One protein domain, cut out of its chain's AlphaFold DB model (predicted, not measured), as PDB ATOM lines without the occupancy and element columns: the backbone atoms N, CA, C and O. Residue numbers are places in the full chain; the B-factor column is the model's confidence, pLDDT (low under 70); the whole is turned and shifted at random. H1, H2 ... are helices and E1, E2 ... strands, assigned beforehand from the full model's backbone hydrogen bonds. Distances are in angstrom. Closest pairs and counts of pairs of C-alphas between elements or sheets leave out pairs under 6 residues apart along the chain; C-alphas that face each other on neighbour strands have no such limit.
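What this domain is: This is residues 11 to 105 and 268 to 286 of the 289 residues of the protein "SMI1_KNR4 domain-containing protein" of Streptomyces sp. RB5 (UniProt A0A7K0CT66). A small, strongly twisted sheet of four antiparallel strands has the long helix H1 packed on one face, and H4 crosses H1 steeply near the sheet's edge strand E4. The short helices H2 and H3 sit near opposite ends of E2, and long loops run round the body. The printed part has 114 residues with four named helices and four named strands, in the order E1, H1, E2, E3, H2, H3, H4, E4; the sheet runs E2, E3, E1, E4, and the class is mixed, helices and strands. The whole is compact, with a radius of gyration of the C-alphas of 13.4 A, and spans 36 by 35 by 24 A.

Where its parts are: Begin with the sheet: find C-alpha 15 at (186.114, 219.080, 204.990), where E1, residues 15 to 19, sets out. E3 is residues 73 to 78 and measures 16.3 A, E2 is residues 63 to 67, and E4, residues 282 to 285, ends at C-alpha 285 at (188.268, 212.112, 202.008). From C-alpha 28 at (208.695, 222.301, 206.386), H1 runs 25.6 A through residues 28 to 45. H4, residues 268 to 278, measures 15.1 A; H2 is residues 79 to 83 and H3 residues 90 to 93.

How they stand to each other: Look first at E1, an inner strand: N 17 and O 74 of E3 are 2.9 A apart, and N 18 and O 283 of E4 are 2.8 A apart. E2 and E3 form a hairpin, with N 66 and O 75 at 2.8 A. The sheet is only just strongly twisted, its C-alphas up to 4.5 A off the best plane. H1 is on one face of it, making two layers, a sheet with a helix over one face; the C-alphas of Ala 17 and Ala 39 come to 5.6 A. E1, H1 and E2 form a split strand-helix-strand unit, two strands running the same way with E3 between them, and its crossover is right-handed. With its residues 34 to 42 alone, H1 touches H4 at a steep tilt of 61 degrees, the same way; their closest C-alphas, of Ser 38 and Ala 273, are 4.3 A apart. H2, H3 and H4 only graze the sheet; H1 and H2 are apart. In H1, H2 and H4 every O i to N i+4 pair is within hydrogen-bond range, while H3 is too short for such a pair.

The domain as a whole: The C-alphas farthest apart, of Pro 11 and Pro 105, are 37.6 A from each other. Residues 106 to 267 are not printed, and C-alphas 105 and 268 stand 10.0 A apart across that cut. Of the links printed whole, H1 to E2 is long, with 17 residues. The mean pLDDT of the printed part is 93.9, and no printed residue is under 70.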
ATOM      1  N   PRO A  11     186.045 216.379 215.300       94.31
ATOM      2  CA  PRO A  11     184.642 216.740 215.539       94.31
ATOM      3  C   PRO A  11     184.213 218.093 214.948       94.31
ATOM      4  O   PRO A  11     183.019 218.336 214.784       94.31
ATOM      5  N   TYR A  12     185.168 218.973 214.638       95.12
ATOM      6  CA  TYR A  12     184.930 220.298 214.066       95.12
ATOM      7  C   TYR A  12     185.269 220.366 212.570       95.12
ATOM      8  O   TYR A  12     185.087 221.417 211.949       95.12
ATOM      9  N   ALA A  13     185.768 219.275 211.980       96.88
ATOM     10  CA  ALA A  13     186.182 219.240 210.587       96.88
ATOM     11  C   ALA A  13     184.971 219.374 209.650       96.88
ATOM     12  O   ALA A  13     184.038 218.570 209.676       96.88
ATOM     13  N   ARG A  14     185.001 220.383 208.778       97.62
ATOM     14  CA  ARG A  14     183.969 220.600 207.750       97.62
ATOM     15  C   ARG A  14     184.302 219.928 206.429       97.62
ATOM     16  O   ARG A  14     183.398 219.562 205.687       97.62
ATOM     17  N   ALA A  15     185.588 219.767 206.154       98.06
ATOM     18  CA  ALA A  15     186.114 219.080 204.990       98.06
ATOM     19  C   ALA A  15     187.427 218.392 205.359       98.06
ATOM     20  O   ALA A  15     188.097 218.797 206.310       98.06
ATOM     21  N   ALA A  16     187.809 217.377 204.589       98.31
ATOM     22  CA  ALA A  16     189.089 216.717 204.757       98.31
ATOM     23  C   ALA A  16     189.706 216.336 203.408       98.31
ATOM     24  O   ALA A  16     189.009 216.010 202.441       98.31
ATOM     25  N   ALA A  17     191.031 216.367 203.370       98.31
ATOM     26  CA  ALA A  17     191.834 215.911 202.249       98.31
ATOM     27  C   ALA A  17     192.959 215.008 202.756       98.31
ATOM     28  O   ALA A  17     193.425 215.140 203.885       98.31
ATOM     29  N   GLU A  18     193.402 214.087 201.915       98.00
ATOM     30  CA  GLU A  18     194.615 213.313 202.136       98.00
ATOM     31  C   GLU A  18     195.620 213.687 201.053       98.00
ATOM     32  O   GLU A  18     195.281 213.703 199.864       98.00
ATOM     33  N   ILE A  19     196.833 214.019 201.481       97.56
ATOM     34  CA  ILE A  19     197.934 214.408 200.604       97.56
ATOM     35  C   ILE A  19     198.969 213.282 200.604       97.56
ATOM     36  O   ILE A  19     199.196 212.635 201.619       97.56
ATOM     37  N   ALA A  20     199.612 213.013 199.477       96.56
ATOM     38  CA  ALA A  20     200.690 212.038 199.417       96.56
ATOM     39  C   ALA A  20     201.900 212.479 200.266       96.56
ATOM     40  O   ALA A  20     202.039 213.641 200.676       96.56
ATOM     41  N   GLU A  21     202.801 211.532 200.523       95.00
ATOM     42  CA  GLU A  21     204.109 211.848 201.095       95.00
ATOM     43  C   GLU A  21     204.893 212.775 200.153       95.00
ATOM     44  O   GLU A  21     204.878 212.572 198.932       95.00
ATOM     45  N   PRO A  22     205.582 213.796 200.688       92.06
ATOM     46  CA  PRO A  22     206.371 214.691 199.864       92.06
ATOM     47  C   PRO A  22     207.607 213.967 199.301       92.06
ATOM     48  O   PRO A  22     208.139 213.040 199.919       92.06
ATOM     49  N   PRO A  23     208.142 214.425 198.159       88.94
ATOM     50  CA  PRO A  23     209.451 213.999 197.689       88.94
ATOM     51  C   PRO A  23     210.555 214.216 198.736       88.94
ATOM     52  O   PRO A  23     210.517 215.154 199.539       88.94
ATOM     53  N   ALA A  24     211.599 213.387 198.675       88.88
ATOM     54  CA  ALA A  24     212.768 213.540 199.536       88.88
ATOM     55  C   ALA A  24     213.388 214.948 199.409       88.88
ATOM     56  O   ALA A  24     213.525 215.492 198.312       88.88
ATOM     57  N   GLY A  25     213.794 215.531 200.541       87.31
ATOM     58  CA  GLY A  25     214.440 216.849 200.594       87.31
ATOM     59  C   GLY A  25     213.490 218.050 200.682       87.31
ATOM     60  O   GLY A  25     213.963 219.192 200.645       87.31
ATOM     61  N   PHE A  26     212.180 217.825 200.820       91.81
ATOM     62  CA  PHE A  26     211.216 218.881 201.140       91.81
ATOM     63  C   PHE A  26     211.523 219.536 202.493       91.81
ATOM     64  O   PHE A  26     211.927 218.877 203.456       91.81
ATOM     65  N   GLY A  27     211.356 220.859 202.532       95.06
ATOM     66  CA  GLY A  27     211.397 221.640 203.766       95.06
ATOM     67  C   GLY A  27     210.010 221.785 204.377       95.06
ATOM     68  O   GLY A  27     209.003 221.558 203.705       95.06
ATOM     69  N   ILE A  28     209.956 222.191 205.642       94.94
ATOM     70  CA  ILE A  28     208.695 222.301 206.386       94.94
ATOM     71  C   ILE A  28     207.735 223.343 205.799       94.94
ATOM     72  O   ILE A  28     206.530 223.107 205.729       94.94
ATOM     73  N   ASP A  29     208.262 224.472 205.323       95.38
ATOM     74  CA  ASP A  29     207.455 225.543 204.729       95.38
ATOM     75  C   ASP A  29     206.929 225.151 203.337       95.38
ATOM     76  O   ASP A  29     205.775 225.426 203.013       95.38
ATOM     77  N   GLU A  30     207.753 224.461 202.539       95.25
ATOM     78  CA  GLU A  30     207.377 223.925 201.222       95.25
ATOM     79  C   GLU A  30     206.281 222.857 201.359       95.25
ATOM     80  O   GLU A  30     205.298 222.894 200.618       95.25
ATOM     81  N   LEU A  31     206.404 221.960 202.349       95.62
ATOM     82  CA  LEU A  31     205.370 220.980 202.695       95.62
ATOM     83  C   LEU A  31     204.062 221.675 203.077       95.62
ATOM     84  O   LEU A  31     203.029 221.430 202.460       95.62
ATOM     85  N   ARG A  32     204.117 222.565 204.075       95.69
ATOM     86  CA  ARG A  32     202.939 223.254 204.608       95.69
ATOM     87  C   ARG A  32     202.175 223.986 203.505       95.69
ATOM     88  O   ARG A  32     200.963 223.826 203.400       95.69
ATOM     89  N   LEU A  33     202.879 224.767 202.684       96.75
ATOM     90  CA  LEU A  33     202.264 225.512 201.588       96.75
ATOM     91  C   LEU A  33     201.630 224.576 200.555       96.75
ATOM     92  O   LEU A  33     200.480 224.793 200.178       96.75
ATOM     93  N   THR A  34     202.366 223.547 200.120       96.50
ATOM     94  CA  THR A  34     201.887 222.584 199.118       96.50
ATOM     95  C   THR A  34     200.632 221.872 199.606       96.50
ATOM     96  O   THR A  34     199.666 221.762 198.854       96.50
ATOM     97  N   ASP A  35     200.608 221.451 200.870       97.69
ATOM     98  CA  ASP A  35     199.462 220.772 201.471       97.69
ATOM     99  C   ASP A  35     198.216 221.661 201.463       97.69
ATOM    100  O   ASP A  35     197.149 221.215 201.041       97.69
ATOM    101  N   PHE A  36     198.346 222.930 201.865       97.62
ATOM    102  CA  PHE A  36     197.223 223.870 201.897       97.62
ATOM    103  C   PHE A  36     196.631 224.116 200.509       97.62
ATOM    104  O   PHE A  36     195.424 223.967 200.317       97.62
ATOM    105  N   VAL A  37     197.472 224.457 199.526       97.88
ATOM    106  CA  VAL A  37     196.981 224.769 198.176       97.88
ATOM    107  C   VAL A  37     196.415 223.532 197.478       97.88
ATOM    108  O   VAL A  37     195.412 223.637 196.775       97.88
ATOM    109  N   SER A  38     196.993 222.353 197.727       98.12
ATOM    110  CA  SER A  38     196.510 221.087 197.163       98.12
ATOM    111  C   SER A  38     195.184 220.654 197.782       98.12
ATOM    112  O   SER A  38     194.298 220.189 197.067       98.12
ATOM    113  N   ALA A  39     195.011 220.837 199.094       98.19
ATOM    114  CA  ALA A  39     193.745 220.567 199.763       98.19
ATOM    115  C   ALA A  39     192.637 221.508 199.253       98.19
ATOM    116  O   ALA A  39     191.557 221.036 198.898       98.19
ATOM    117  N   ASN A  40     192.923 222.811 199.118       98.06
ATOM    118  CA  ASN A  40     191.998 223.784 198.520       98.06
ATOM    119  C   ASN A  40     191.566 223.362 197.104       98.06
ATOM    120  O   ASN A  40     190.369 223.248 196.830       98.06
ATOM    121  N   ALA A  41     192.529 223.042 196.235       97.44
ATOM    122  CA  ALA A  41     192.245 222.640 194.861       97.44
ATOM    123  C   ALA A  41     191.462 221.321 194.779       97.44
ATOM    124  O   ALA A  41     190.524 221.219 193.989       97.44
ATOM    125  N   ALA A  42     191.778 220.330 195.621       97.94
ATOM    126  CA  ALA A  42     191.051 219.063 195.660       97.94
ATOM    127  C   ALA A  42     189.573 219.266 196.041       97.94
ATOM    128  O   ALA A  42     188.681 218.669 195.430       97.94
ATOM    129  N   LEU A  43     189.302 220.126 197.029       97.62
ATOM    130  CA  LEU A  43     187.939 220.427 197.469       97.62
ATOM    131  C   LEU A  43     187.163 221.231 196.421       97.62
ATOM    132  O   LEU A  43     185.995 220.921 196.165       97.62
ATOM    133  N   LEU A  44     187.808 222.208 195.775       96.25
ATOM    134  CA  LEU A  44     187.212 222.947 194.662       96.25
ATOM    135  C   LEU A  44     186.881 222.012 193.488       96.25
ATOM    136  O   LEU A  44     185.754 222.038 192.996       96.25
ATOM    137  N   ALA A  45     187.814 221.151 193.072       95.56
ATOM    138  CA  ALA A  45     187.611 220.198 191.979       95.56
ATOM    139  C   ALA A  45     186.460 219.218 192.266       95.56
ATOM    140  O   ALA A  45     185.757 218.779 191.354       95.56
ATOM    141  N   LYS A  46     186.225 218.902 193.547       95.69
ATOM    142  CA  LYS A  46     185.092 218.079 193.987       95.69
ATOM    143  C   LYS A  46     183.766 218.848 194.077       95.69
ATOM    144  O   LYS A  46     182.734 218.229 194.330       95.69
ATOM    145  N   GLY A  47     183.778 220.162 193.857       95.31
ATOM    146  CA  GLY A  47     182.597 221.022 193.904       95.31
ATOM    147  C   GLY A  47     182.097 221.292 195.323       95.31
ATOM    148  O   GLY A  47     180.893 221.438 195.524       95.31
ATOM    149  N   HIS A  48     182.987 221.311 196.320       96.06
ATOM    150  CA  HIS A  48     182.590 221.574 197.701       96.06
ATOM    151  C   HIS A  48     182.028 222.996 197.858       96.06
ATOM    152  O   HIS A  48     182.653 223.970 197.441       96.06
ATOM    153  N   GLU A  49     180.871 223.127 198.512       94.44
ATOM    154  CA  GLU A  49     180.083 224.371 198.558       94.44
ATOM    155  C   GLU A  49     180.856 225.593 199.081       94.44
ATOM    156  O   GLU A  49     180.691 226.696 198.565       94.44
ATOM    157  N   LEU A  50     181.758 225.396 200.052       94.25
ATOM    158  CA  LEU A  50     182.572 226.477 200.619       94.25
ATOM    159  C   LEU A  50     183.534 227.131 199.610       94.25
ATOM    160  O   LEU A  50     183.947 228.265 199.832       94.25
ATOM    161  N   TRP A  51     183.879 226.447 198.514       93.50
ATOM    162  CA  TRP A  51     184.804 226.940 197.486       93.50
ATOM    163  C   TRP A  51     184.111 227.517 196.249       93.50
ATOM    164  O   TRP A  51     184.796 227.992 195.349       93.50
ATOM    165  N   GLY A  52     182.774 227.533 196.191       84.31
ATOM    166  CA  GLY A  52     182.022 227.824 194.961       84.31
ATOM    167  C   GLY A  52     182.332 229.162 194.267       84.31
ATOM    168  O   GLY A  52     182.074 229.297 193.074       84.31
ATOM    169  N   SER A  53     182.897 230.144 194.976       83.81
ATOM    170  CA  SER A  53     183.302 231.444 194.415       83.81
ATOM    171  C   SER A  53     184.739 231.851 194.758       83.81
ATOM    172  O   SER A  53     185.089 233.023 194.608       83.81
ATOM    173  N   LEU A  54     185.548 230.933 195.292       89.31
ATOM    174  CA  LEU A  54     186.911 231.226 195.731       89.31
ATOM    175  C   LEU A  54     187.930 230.875 194.643       89.31
ATOM    176  O   LEU A  54     187.704 229.943 193.871       89.31
ATOM    177  N   PRO A  55     189.072 231.583 194.587       89.25
ATOM    178  CA  PRO A  55     190.203 231.144 193.779       89.25
ATOM    179  C   PRO A  55     190.674 229.733 194.184       89.25
ATOM    180  O   PRO A  55     190.572 229.387 195.364       89.25
ATOM    181  N   PRO A  56     191.242 228.936 193.257       87.69
ATOM    182  CA  PRO A  56     191.531 227.514 193.488       87.69
ATOM    183  C   PRO A  56     192.415 227.194 194.688       87.69
ATOM    184  O   PRO A  56     192.256 226.154 195.317       87.69
ATOM    185  N   VAL A  57     193.334 228.096 195.017       93.88
ATOM    186  CA  VAL A  57     194.327 227.898 196.079       93.88
ATOM    187  C   VAL A  57     193.990 228.644 197.367       93.88
ATOM    188  O   VAL A  57     194.773 228.597 198.313       93.88
ATOM    189  N   SER A  58     192.842 229.324 197.424       95.31
ATOM    190  CA  SER A  58     192.409 230.093 198.591       95.31
ATOM    191  C   SER A  58     191.562 229.255 199.540       95.31
ATOM    192  O   SER A  58     190.705 228.475 199.123       95.31
ATOM    193  N   THR A  59     191.766 229.471 200.833       96.88
ATOM    194  CA  THR A  59     190.966 228.869 201.899       96.88
ATOM    195  C   THR A  59     189.760 229.767 202.207       96.88
ATOM    196  O   THR A  59     189.918 230.990 202.271       96.88
ATOM    197  N   PRO A  60     188.552 229.216 202.426       96.06
ATOM    198  CA  PRO A  60     187.394 229.995 202.846       96.06
ATOM    199  C   PRO A  60     187.687 230.826 204.100       96.06
ATOM    200  O   PRO A  60     188.327 230.351 205.037       96.06
ATOM    201  N   HIS A  61     187.218 232.075 204.133       95.25
ATOM    202  CA  HIS A  61     187.452 232.954 205.279       95.25
ATOM    203  C   HIS A  61     186.877 232.359 206.571       95.25
ATOM    204  O   HIS A  61     185.746 231.871 206.587       95.25
ATOM    205  N   GLY A  62     187.639 232.451 207.660       94.56
ATOM    206  CA  GLY A  62     187.275 231.879 208.958       94.56
ATOM    207  C   GLY A  62     187.614 230.394 209.096       94.56
ATOM    208  O   GLY A  62     187.360 229.818 210.152       94.56
ATOM    209  N   TRP A  63     188.214 229.785 208.072       96.69
ATOM    210  CA  TRP A  63     188.650 228.395 208.079       96.69
ATOM    211  C   TRP A  63     190.165 228.293 207.926       96.69
ATOM    212  O   TRP A  63     190.812 229.114 207.274       96.69
ATOM    213  N   THR A  64     190.732 227.252 208.519       96.56
ATOM    214  CA  THR A  64     192.153 226.930 208.401       96.56
ATOM    215  C   THR A  64     192.330 225.436 208.241       96.56
ATOM    216  O   THR A  64     191.567 224.630 208.777       96.56
ATOM    217  N   TRP A  65     193.382 225.067 207.529       97.00
ATOM    218  CA  TRP A  65     193.797 223.682 207.432       97.00
ATOM    219  C   TRP A  65     194.599 223.254 208.665       97.00
ATOM    220  O   TRP A  65     195.519 223.945 209.106       97.00
ATOM    221  N   HIS A  66     194.250 222.093 209.210       95.50
ATOM    222  CA  HIS A  66     194.948 221.416 210.290       95.50
ATOM    223  C   HIS A  66     195.570 220.117 209.776       95.50
ATOM    224  O   HIS A  66     194.872 219.253 209.253       95.50
ATOM    225  N   HIS A  67     196.881 219.967 209.958       95.38
ATOM    226  CA  HIS A  67     197.563 218.685 209.793       95.38
ATOM    227  C   HIS A  67     197.232 217.754 210.960       95.38
ATOM    228  O   HIS A  67     197.540 218.089 212.104       95.38
ATOM    229  N   VAL A  68     196.674 216.577 210.680       94.56
ATOM    230  CA  VAL A  68     196.451 215.539 211.697       94.56
ATOM    231  C   VAL A  68     197.780 214.853 212.016       94.56
ATOM    232  O   VAL A  68     198.523 214.447 211.117       94.56
ATOM    233  N   ALA A  69     198.097 214.732 213.306       93.19
ATOM    234  CA  ALA A  69     199.385 214.232 213.787       93.19
ATOM    235  C   ALA A  69     199.738 212.852 213.211       93.19
ATOM    236  O   ALA A  69     198.897 211.962 213.165       93.19
ATOM    237  N   ARG A  70     201.002 212.668 212.804       92.25
ATOM    238  CA  ARG A  70     201.574 211.419 212.261       92.25
ATOM    239  C   ARG A  70     200.849 210.860 211.034       92.25
ATOM    240  O   ARG A  70     200.995 209.685 210.706       92.25
ATOM    241  N   THR A  71     200.093 211.700 210.340       94.00
ATOM    242  CA  THR A  71     199.414 211.340 209.100       94.00
ATOM    243  C   THR A  71     199.651 212.413 208.043       94.00
ATOM    244  O   THR A  71     200.246 213.461 208.300       94.00
ATOM    245  N   ARG A  72     199.137 212.162 206.841       95.50
ATOM    246  CA  ARG A  72     199.039 213.157 205.768       95.50
ATOM    247  C   ARG A  72     197.610 213.654 205.552       95.50
ATOM    248  O   ARG A  72     197.282 214.214 204.505       95.50
ATOM    249  N   ARG A  73     196.747 213.424 206.543       96.62
ATOM    250  CA  ARG A  73     195.381 213.925 206.552       96.62
ATOM    251  C   ARG A  73     195.384 215.399 206.950       96.62
ATOM    252  O   ARG A  73     196.011 215.805 207.927       96.62
ATOM    253  N   MET A  74     194.639 216.168 206.175       97.31
ATOM    254  CA  MET A  74     194.359 217.579 206.358       97.31
ATOM    255  C   MET A  74     192.884 217.737 206.702       97.31
ATOM    256  O   MET A  74     192.027 217.206 205.994       97.31
ATOM    257  N   GLU A  75     192.577 218.499 207.743       97.44
ATOM    258  CA  GLU A  75     191.205 218.791 208.154       97.44
ATOM    259  C   GLU A  75     190.946 220.290 208.135       97.44
ATOM    260  O   GLU A  75     191.700 221.075 208.709       97.44
ATOM    261  N   LEU A  76     189.880 220.695 207.448       97.94
ATOM    262  CA  LEU A  76     189.435 222.077 207.431       97.94
ATOM    263  C   LEU A  76     188.594 222.322 208.678       97.94
ATOM    264  O   LEU A  76     187.478 221.806 208.789       97.94
ATOM    265  N   VAL A  77     189.116 223.131 209.588       96.69
ATOM    266  CA  VAL A  77     188.475 223.448 210.865       96.69
ATOM    267  C   VAL A  77     188.244 224.955 210.980       96.69
ATOM    268  O   VAL A  77     188.954 225.738 210.337       96.69
ATOM    269  N   PRO A  78     187.261 225.392 211.782       95.81
ATOM    270  CA  PRO A  78     187.098 226.803 212.094       95.81
ATOM    271  C   PRO A  78     188.376 227.372 212.727       95.81
ATOM    272  O   PRO A  78     189.018 226.727 213.565       95.81
ATOM    273  N   VAL A  79     188.779 228.573 212.305       93.38
ATOM    274  CA  VAL A  79     190.022 229.195 212.783       93.38
ATOM    275  C   VAL A  79     189.970 229.454 214.281       93.38
ATOM    276  O   VAL A  79     190.945 229.206 214.976       93.38
ATOM    277  N   ASP A  80     188.820 229.874 214.794       90.19
ATOM    278  CA  ASP A  80     188.577 230.077 216.215       90.19
ATOM    279  C   ASP A  80     188.849 228.796 217.011       90.19
ATOM    280  O   ASP A  80     189.649 228.842 217.942       90.19
ATOM    281  N   VAL A  81     188.322 227.646 216.578       91.81
ATOM    282  CA  VAL A  81     188.611 226.331 217.180       91.81
ATOM    283  C   VAL A  81     190.107 226.009 217.154       91.81
ATOM    284  O   VAL A  81     190.652 225.589 218.176       91.81
ATOM    285  N   LYS A  82     190.793 226.233 216.022       90.69
ATOM    286  CA  LYS A  82     192.241 225.977 215.907       90.69
ATOM    287  C   LYS A  82     193.038 226.812 216.909       90.69
ATOM    288  O   LYS A  82     194.032 226.325 217.432       90.69
ATOM    289  N   VAL A  83     192.631 228.046 217.194       88.19
ATOM    290  CA  VAL A  83     193.441 228.971 218.006       88.19
ATOM    291  C   VAL A  83     193.081 229.008 219.486       88.19
ATOM    292  O   VAL A  83     193.843 229.607 220.250       88.19
ATOM    293  N   LEU A  84     191.973 228.368 219.890       82.12
ATOM    294  CA  LEU A  84     191.469 228.347 221.273       82.12
ATOM    295  C   LEU A  84     192.535 227.943 222.292       82.12
ATOM    296  O   LEU A  84     192.581 228.508 223.382       82.12
ATOM    297  N   LEU A  85     193.371 226.963 221.952       72.56
ATOM    298  CA  LEU A  85     194.434 226.478 222.823       72.56
ATOM    299  C   LEU A  85     195.733 226.362 222.044       72.56
ATOM    300  O   LEU A  85     195.759 225.886 220.906       72.56
ATOM    301  N   ARG A  86     196.836 226.741 222.690       80.31
ATOM    302  CA  ARG A  86     198.169 226.353 222.231       80.31
ATOM    303  C   ARG A  86     198.261 224.835 222.224       80.31
ATOM    304  O   ARG A  86     197.980 224.178 223.221       80.31
ATOM    305  N   HIS A  87     198.670 224.304 221.088       80.88
ATOM    306  CA  HIS A  87     198.862 222.884 220.873       80.88
ATOM    307  C   HIS A  87     200.085 222.678 219.984       80.88
ATOM    308  O   HIS A  87     200.540 223.595 219.296       80.88
ATOM    309  N   HIS A  88     200.626 221.471 220.051       82.25
ATOM    310  CA  HIS A  88     201.814 221.068 219.325       82.25
ATOM    311  C   HIS A  88     201.599 219.650 218.808       82.25
ATOM    312  O   HIS A  88     201.566 218.705 219.595       82.25
ATOM    313  N   ALA A  89     201.389 219.510 217.503       83.44
ATOM    314  CA  ALA A  89     201.188 218.226 216.845       83.44
ATOM    315  C   ALA A  89     201.343 218.381 215.330       83.44
ATOM    316  O   ALA A  89     202.197 219.135 214.883       83.44
ATOM    317  N   GLY A  90     200.538 217.663 214.539       85.88
ATOM    318  CA  GLY A  90     200.364 217.904 213.110       85.88
ATOM    319  C   GLY A  90     201.682 218.048 212.364       85.88
ATOM    320  O   GLY A  90     202.447 217.090 212.233       85.88
ATOM    321  N   LEU A  91     201.970 219.274 211.933       90.44
ATOM    322  CA  LEU A  91     203.166 219.613 211.175       90.44
ATOM    323  C   LEU A  91     204.476 219.304 211.929       90.44
ATOM    324  O   LEU A  91     205.426 218.841 211.301       90.44
ATOM    325  N   ALA A  92     204.517 219.431 213.262       92.44
ATOM    326  CA  ALA A  92     205.679 219.074 214.089       92.44
ATOM    327  C   ALA A  92     206.061 217.588 213.989       92.44
ATOM    328  O   ALA A  92     207.208 217.220 214.242       92.44
ATOM    329  N   THR A  93     205.104 216.729 213.627       91.94
ATOM    330  CA  THR A  93     205.307 215.278 213.493       91.94
ATOM    331  C   THR A  93     205.661 214.844 212.070       91.94
ATOM    332  O   THR A  93     205.934 213.666 211.837       91.94
ATOM    333  N   ALA A  94     205.668 215.775 211.110       92.06
ATOM    334  CA  ALA A  94     205.961 215.474 209.718       92.06
ATOM    335  C   ALA A  94     207.428 215.054 209.524       92.06
ATOM    336  O   ALA A  94     208.352 215.659 210.076       92.06
ATOM    337  N   SER A  95     207.644 214.038 208.685       90.56
ATOM    338  CA  SER A  95     208.973 213.512 208.345       90.56
ATOM    339  C   SER A  95     209.641 214.311 207.220       90.56
ATOM    340  O   SER A  95     209.918 213.796 206.141       90.56
ATOM    341  N   VAL A  96     209.902 215.593 207.477       93.38
ATOM    342  CA  VAL A  96     210.597 216.512 206.559       93.38
ATOM    343  C   VAL A  96     211.741 217.236 207.261       93.38
ATOM    344  O   VAL A  96     211.914 217.134 208.475       93.38
ATOM    345  N   ASN A  97     212.548 217.979 206.502       93.81
ATOM    346  CA  ASN A  97     213.591 218.805 207.095       93.81
ATOM    347  C   ASN A  97     212.975 220.069 207.722       93.81
ATOM    348  O   ASN A  97     212.602 221.006 207.013       93.81
ATOM    349  N   HIS A  98     212.903 220.092 209.054       93.06
ATOM    350  CA  HIS A  98     212.358 221.208 209.838       93.06
ATOM    351  C   HIS A  98     213.246 222.460 209.854       93.06
ATOM    352  O   HIS A  98     212.743 223.560 210.078       93.06
ATOM    353  N   ASP A  99     214.536 222.312 209.550       92.19
ATOM    354  CA  ASP A  99     215.489 223.425 209.478       92.19
ATOM    355  C   ASP A  99     215.491 224.099 208.096       92.19
ATOM    356  O   ASP A  99     215.962 225.227 207.940       92.19
ATOM    357  N   LYS A 100     214.939 223.435 207.071       93.62
ATOM    358  CA  LYS A 100     214.826 223.991 205.718       93.62
ATOM    359  C   LYS A 100     213.586 224.883 205.621       93.62
ATOM    360  O   LYS A 100     212.455 224.392 205.584       93.62
ATOM    361  N   ARG A 101     213.821 226.196 205.555       92.88
ATOM    362  CA  ARG A 101     212.788 227.241 205.492       92.88
ATOM    363  C   ARG A 101     212.576 227.783 204.082       92.88
ATOM    364  O   ARG A 101     213.459 227.691 203.229       92.88
ATOM    365  N   GLY A 102     211.408 228.382 203.887       93.19
ATOM    366  CA  GLY A 102     210.991 229.009 202.643       93.19
ATOM    367  C   GLY A 102     210.559 228.032 201.557       93.19
ATOM    368  O   GLY A 102     210.461 226.819 201.742       93.19
ATOM    369  N   THR A 103     210.264 228.616 200.407       92.19
ATOM    370  CA  THR A 103     209.782 227.942 199.202       92.19
ATOM    371  C   THR A 103     210.811 228.080 198.090       92.19
ATOM    372  O   THR A 103     211.827 228.770 198.227       92.19
ATOM    373  N   ARG A 104     210.562 227.412 196.963       89.25
ATOM    374  CA  ARG A 104     211.353 227.656 195.756       89.25
ATOM    375  C   ARG A 104     211.142 229.103 195.289       89.25
ATOM    376  O   ARG A 104     210.031 229.610 195.426       89.25
ATOM    377  N   PRO A 105     212.173 229.758 194.726       89.06
ATOM    378  CA  PRO A 105     212.021 231.096 194.171       89.06
ATOM    379  C   PRO A 105     210.886 231.149 193.145       89.06
ATOM    380  O   PRO A 105     210.781 230.267 192.291       89.06
ATOM    381  N   GLU A 268     202.374 229.804 190.175       95.00
ATOM    382  CA  GLU A 268     203.027 228.580 190.625       95.00
ATOM    383  C   GLU A 268     202.203 227.844 191.688       95.00
ATOM    384  O   GLU A 268     202.233 226.615 191.720       95.00
ATOM    385  N   LEU A 269     201.424 228.558 192.515       95.75
ATOM    386  CA  LEU A 269     200.549 227.929 193.509       95.75
ATOM    387  C   LEU A 269     199.486 227.058 192.840       95.75
ATOM    388  O   LEU A 269     199.309 225.901 193.219       95.75
ATOM    389  N   GLU A 270     198.803 227.594 191.827       95.44
ATOM    390  CA  GLU A 270     197.791 226.854 191.066       95.44
ATOM    391  C   GLU A 270     198.426 225.720 190.263       95.44
ATOM    392  O   GLU A 270     197.890 224.617 190.218       95.44
ATOM    393  N   THR A 271     199.600 225.964 189.677       95.62
ATOM    394  CA  THR A 271     200.336 224.946 188.915       95.62
ATOM    395  C   THR A 271     200.667 223.733 189.785       95.62
ATOM    396  O   THR A 271     200.412 222.596 189.385       95.62
ATOM    397  N   VAL A 272     201.203 223.963 190.988       94.75
ATOM    398  CA  VAL A 272     201.511 222.894 191.947       94.75
ATOM    399  C   VAL A 272     200.233 222.202 192.413       94.75
ATOM    400  O   VAL A 272     200.177 220.975 192.404       94.75
ATOM    401  N   ALA A 273     199.202 222.962 192.783       96.50
ATOM    402  CA  ALA A 273     197.956 222.399 193.286       96.50
ATOM    403  C   ALA A 273     197.258 221.507 192.242       96.50
ATOM    404  O   ALA A 273     196.859 220.387 192.561       96.50
ATOM    405  N   ASN A 274     197.184 221.952 190.984       96.12
ATOM    406  CA  ASN A 274     196.604 221.171 189.892       96.12
ATOM    407  C   ASN A 274     197.418 219.903 189.619       96.12
ATOM    408  O   ASN A 274     196.838 218.830 189.504       96.12
ATOM    409  N   LEU A 275     198.755 219.980 189.617       96.88
ATOM    410  CA  LEU A 275     199.607 218.795 189.463       96.88
ATOM    411  C   LEU A 275     199.375 217.767 190.580       96.88
ATOM    412  O   LEU A 275     199.356 216.563 190.320       96.88
ATOM    413  N   MET A 276     199.177 218.231 191.816       97.75
ATOM    414  CA  MET A 276     198.887 217.360 192.955       97.75
ATOM    415  C   MET A 276     197.520 216.680 192.818       97.75
ATOM    416  O   MET A 276     197.405 215.488 193.099       97.75
ATOM    417  N   VAL A 277     196.497 217.400 192.357       97.38
ATOM    418  CA  VAL A 277     195.145 216.853 192.155       97.38
ATOM    419  C   VAL A 277     195.090 215.920 190.941       97.38
ATOM    420  O   VAL A 277     194.685 214.767 191.081       97.38
ATOM    421  N   ASP A 278     195.548 216.374 189.774       97.12
ATOM    422  CA  ASP A 278     195.510 215.620 188.514       97.12
ATOM    423  C   ASP A 278     196.372 214.353 188.576       97.12
ATOM    424  O   ASP A 278     196.022 213.317 188.011       97.12
ATOM    425  N   GLY A 279     197.491 214.414 189.307       96.56
ATOM    426  CA  GLY A 279     198.354 213.265 189.575       96.56
ATOM    427  C   GLY A 279     197.805 212.289 190.623       96.56
ATOM    428  O   GLY A 279     198.405 211.239 190.841       96.56
ATOM    429  N   GLY A 280     196.687 212.612 191.285       96.62
ATOM    430  CA  GLY A 280     196.096 211.792 192.345       96.62
ATOM    431  C   GLY A 280     196.851 211.835 193.680       96.62
ATOM    432  O   GLY A 280     196.605 210.999 194.549       96.62
ATOM    433  N   PHE A 281     197.758 212.799 193.858       97.81
ATOM    434  CA  PHE A 281     198.531 213.011 195.084       97.81
ATOM    435  C   PHE A 281     197.783 213.841 196.133       97.81
ATOM    436  O   PHE A 281     198.236 213.926 197.270       97.81
ATOM    437  N   ALA A 282     196.656 214.452 195.777       98.12
ATOM    438  CA  ALA A 282     195.750 215.123 196.699       98.12
ATOM    439  C   ALA A 282     194.315 214.686 196.411       98.12
ATOM    440  O   ALA A 282     193.833 214.803 195.283       98.12
ATOM    441  N   ARG A 283     193.619 214.173 197.428       97.94
ATOM    442  CA  ARG A 283     192.258 213.642 197.271       97.94
ATOM    443  C   ARG A 283     191.353 214.030 198.428       97.94
ATOM    444  O   ARG A 283     191.769 214.030 199.582       97.94
ATOM    445  N   VAL A 284     190.089 214.306 198.116       98.00
ATOM    446  CA  VAL A 284     189.047 214.521 199.127       98.00
ATOM    447  C   VAL A 284     188.739 213.204 199.832       98.00
ATOM    448  O   VAL A 284     188.567 212.171 199.182       98.00
ATOM    449  N   VAL A 285     188.626 213.254 201.157       97.81
ATOM    450  CA  VAL A 285     188.268 212.112 202.008       97.81
ATOM    451  C   VAL A 285     187.113 212.492 202.948       97.81
ATOM    452  O   VAL A 285     186.892 213.680 203.188       97.81
ATOM    453  N   PRO A 286     186.344 211.522 203.480       96.25
ATOM    454  CA  PRO A 286     185.276 211.817 204.433       96.25
ATOM    455  C   PRO A 286     185.772 212.514 205.712       96.25
ATOM    456  O   PRO A 286     186.907 212.311 206.164       96.25
TER     457      PRO A 286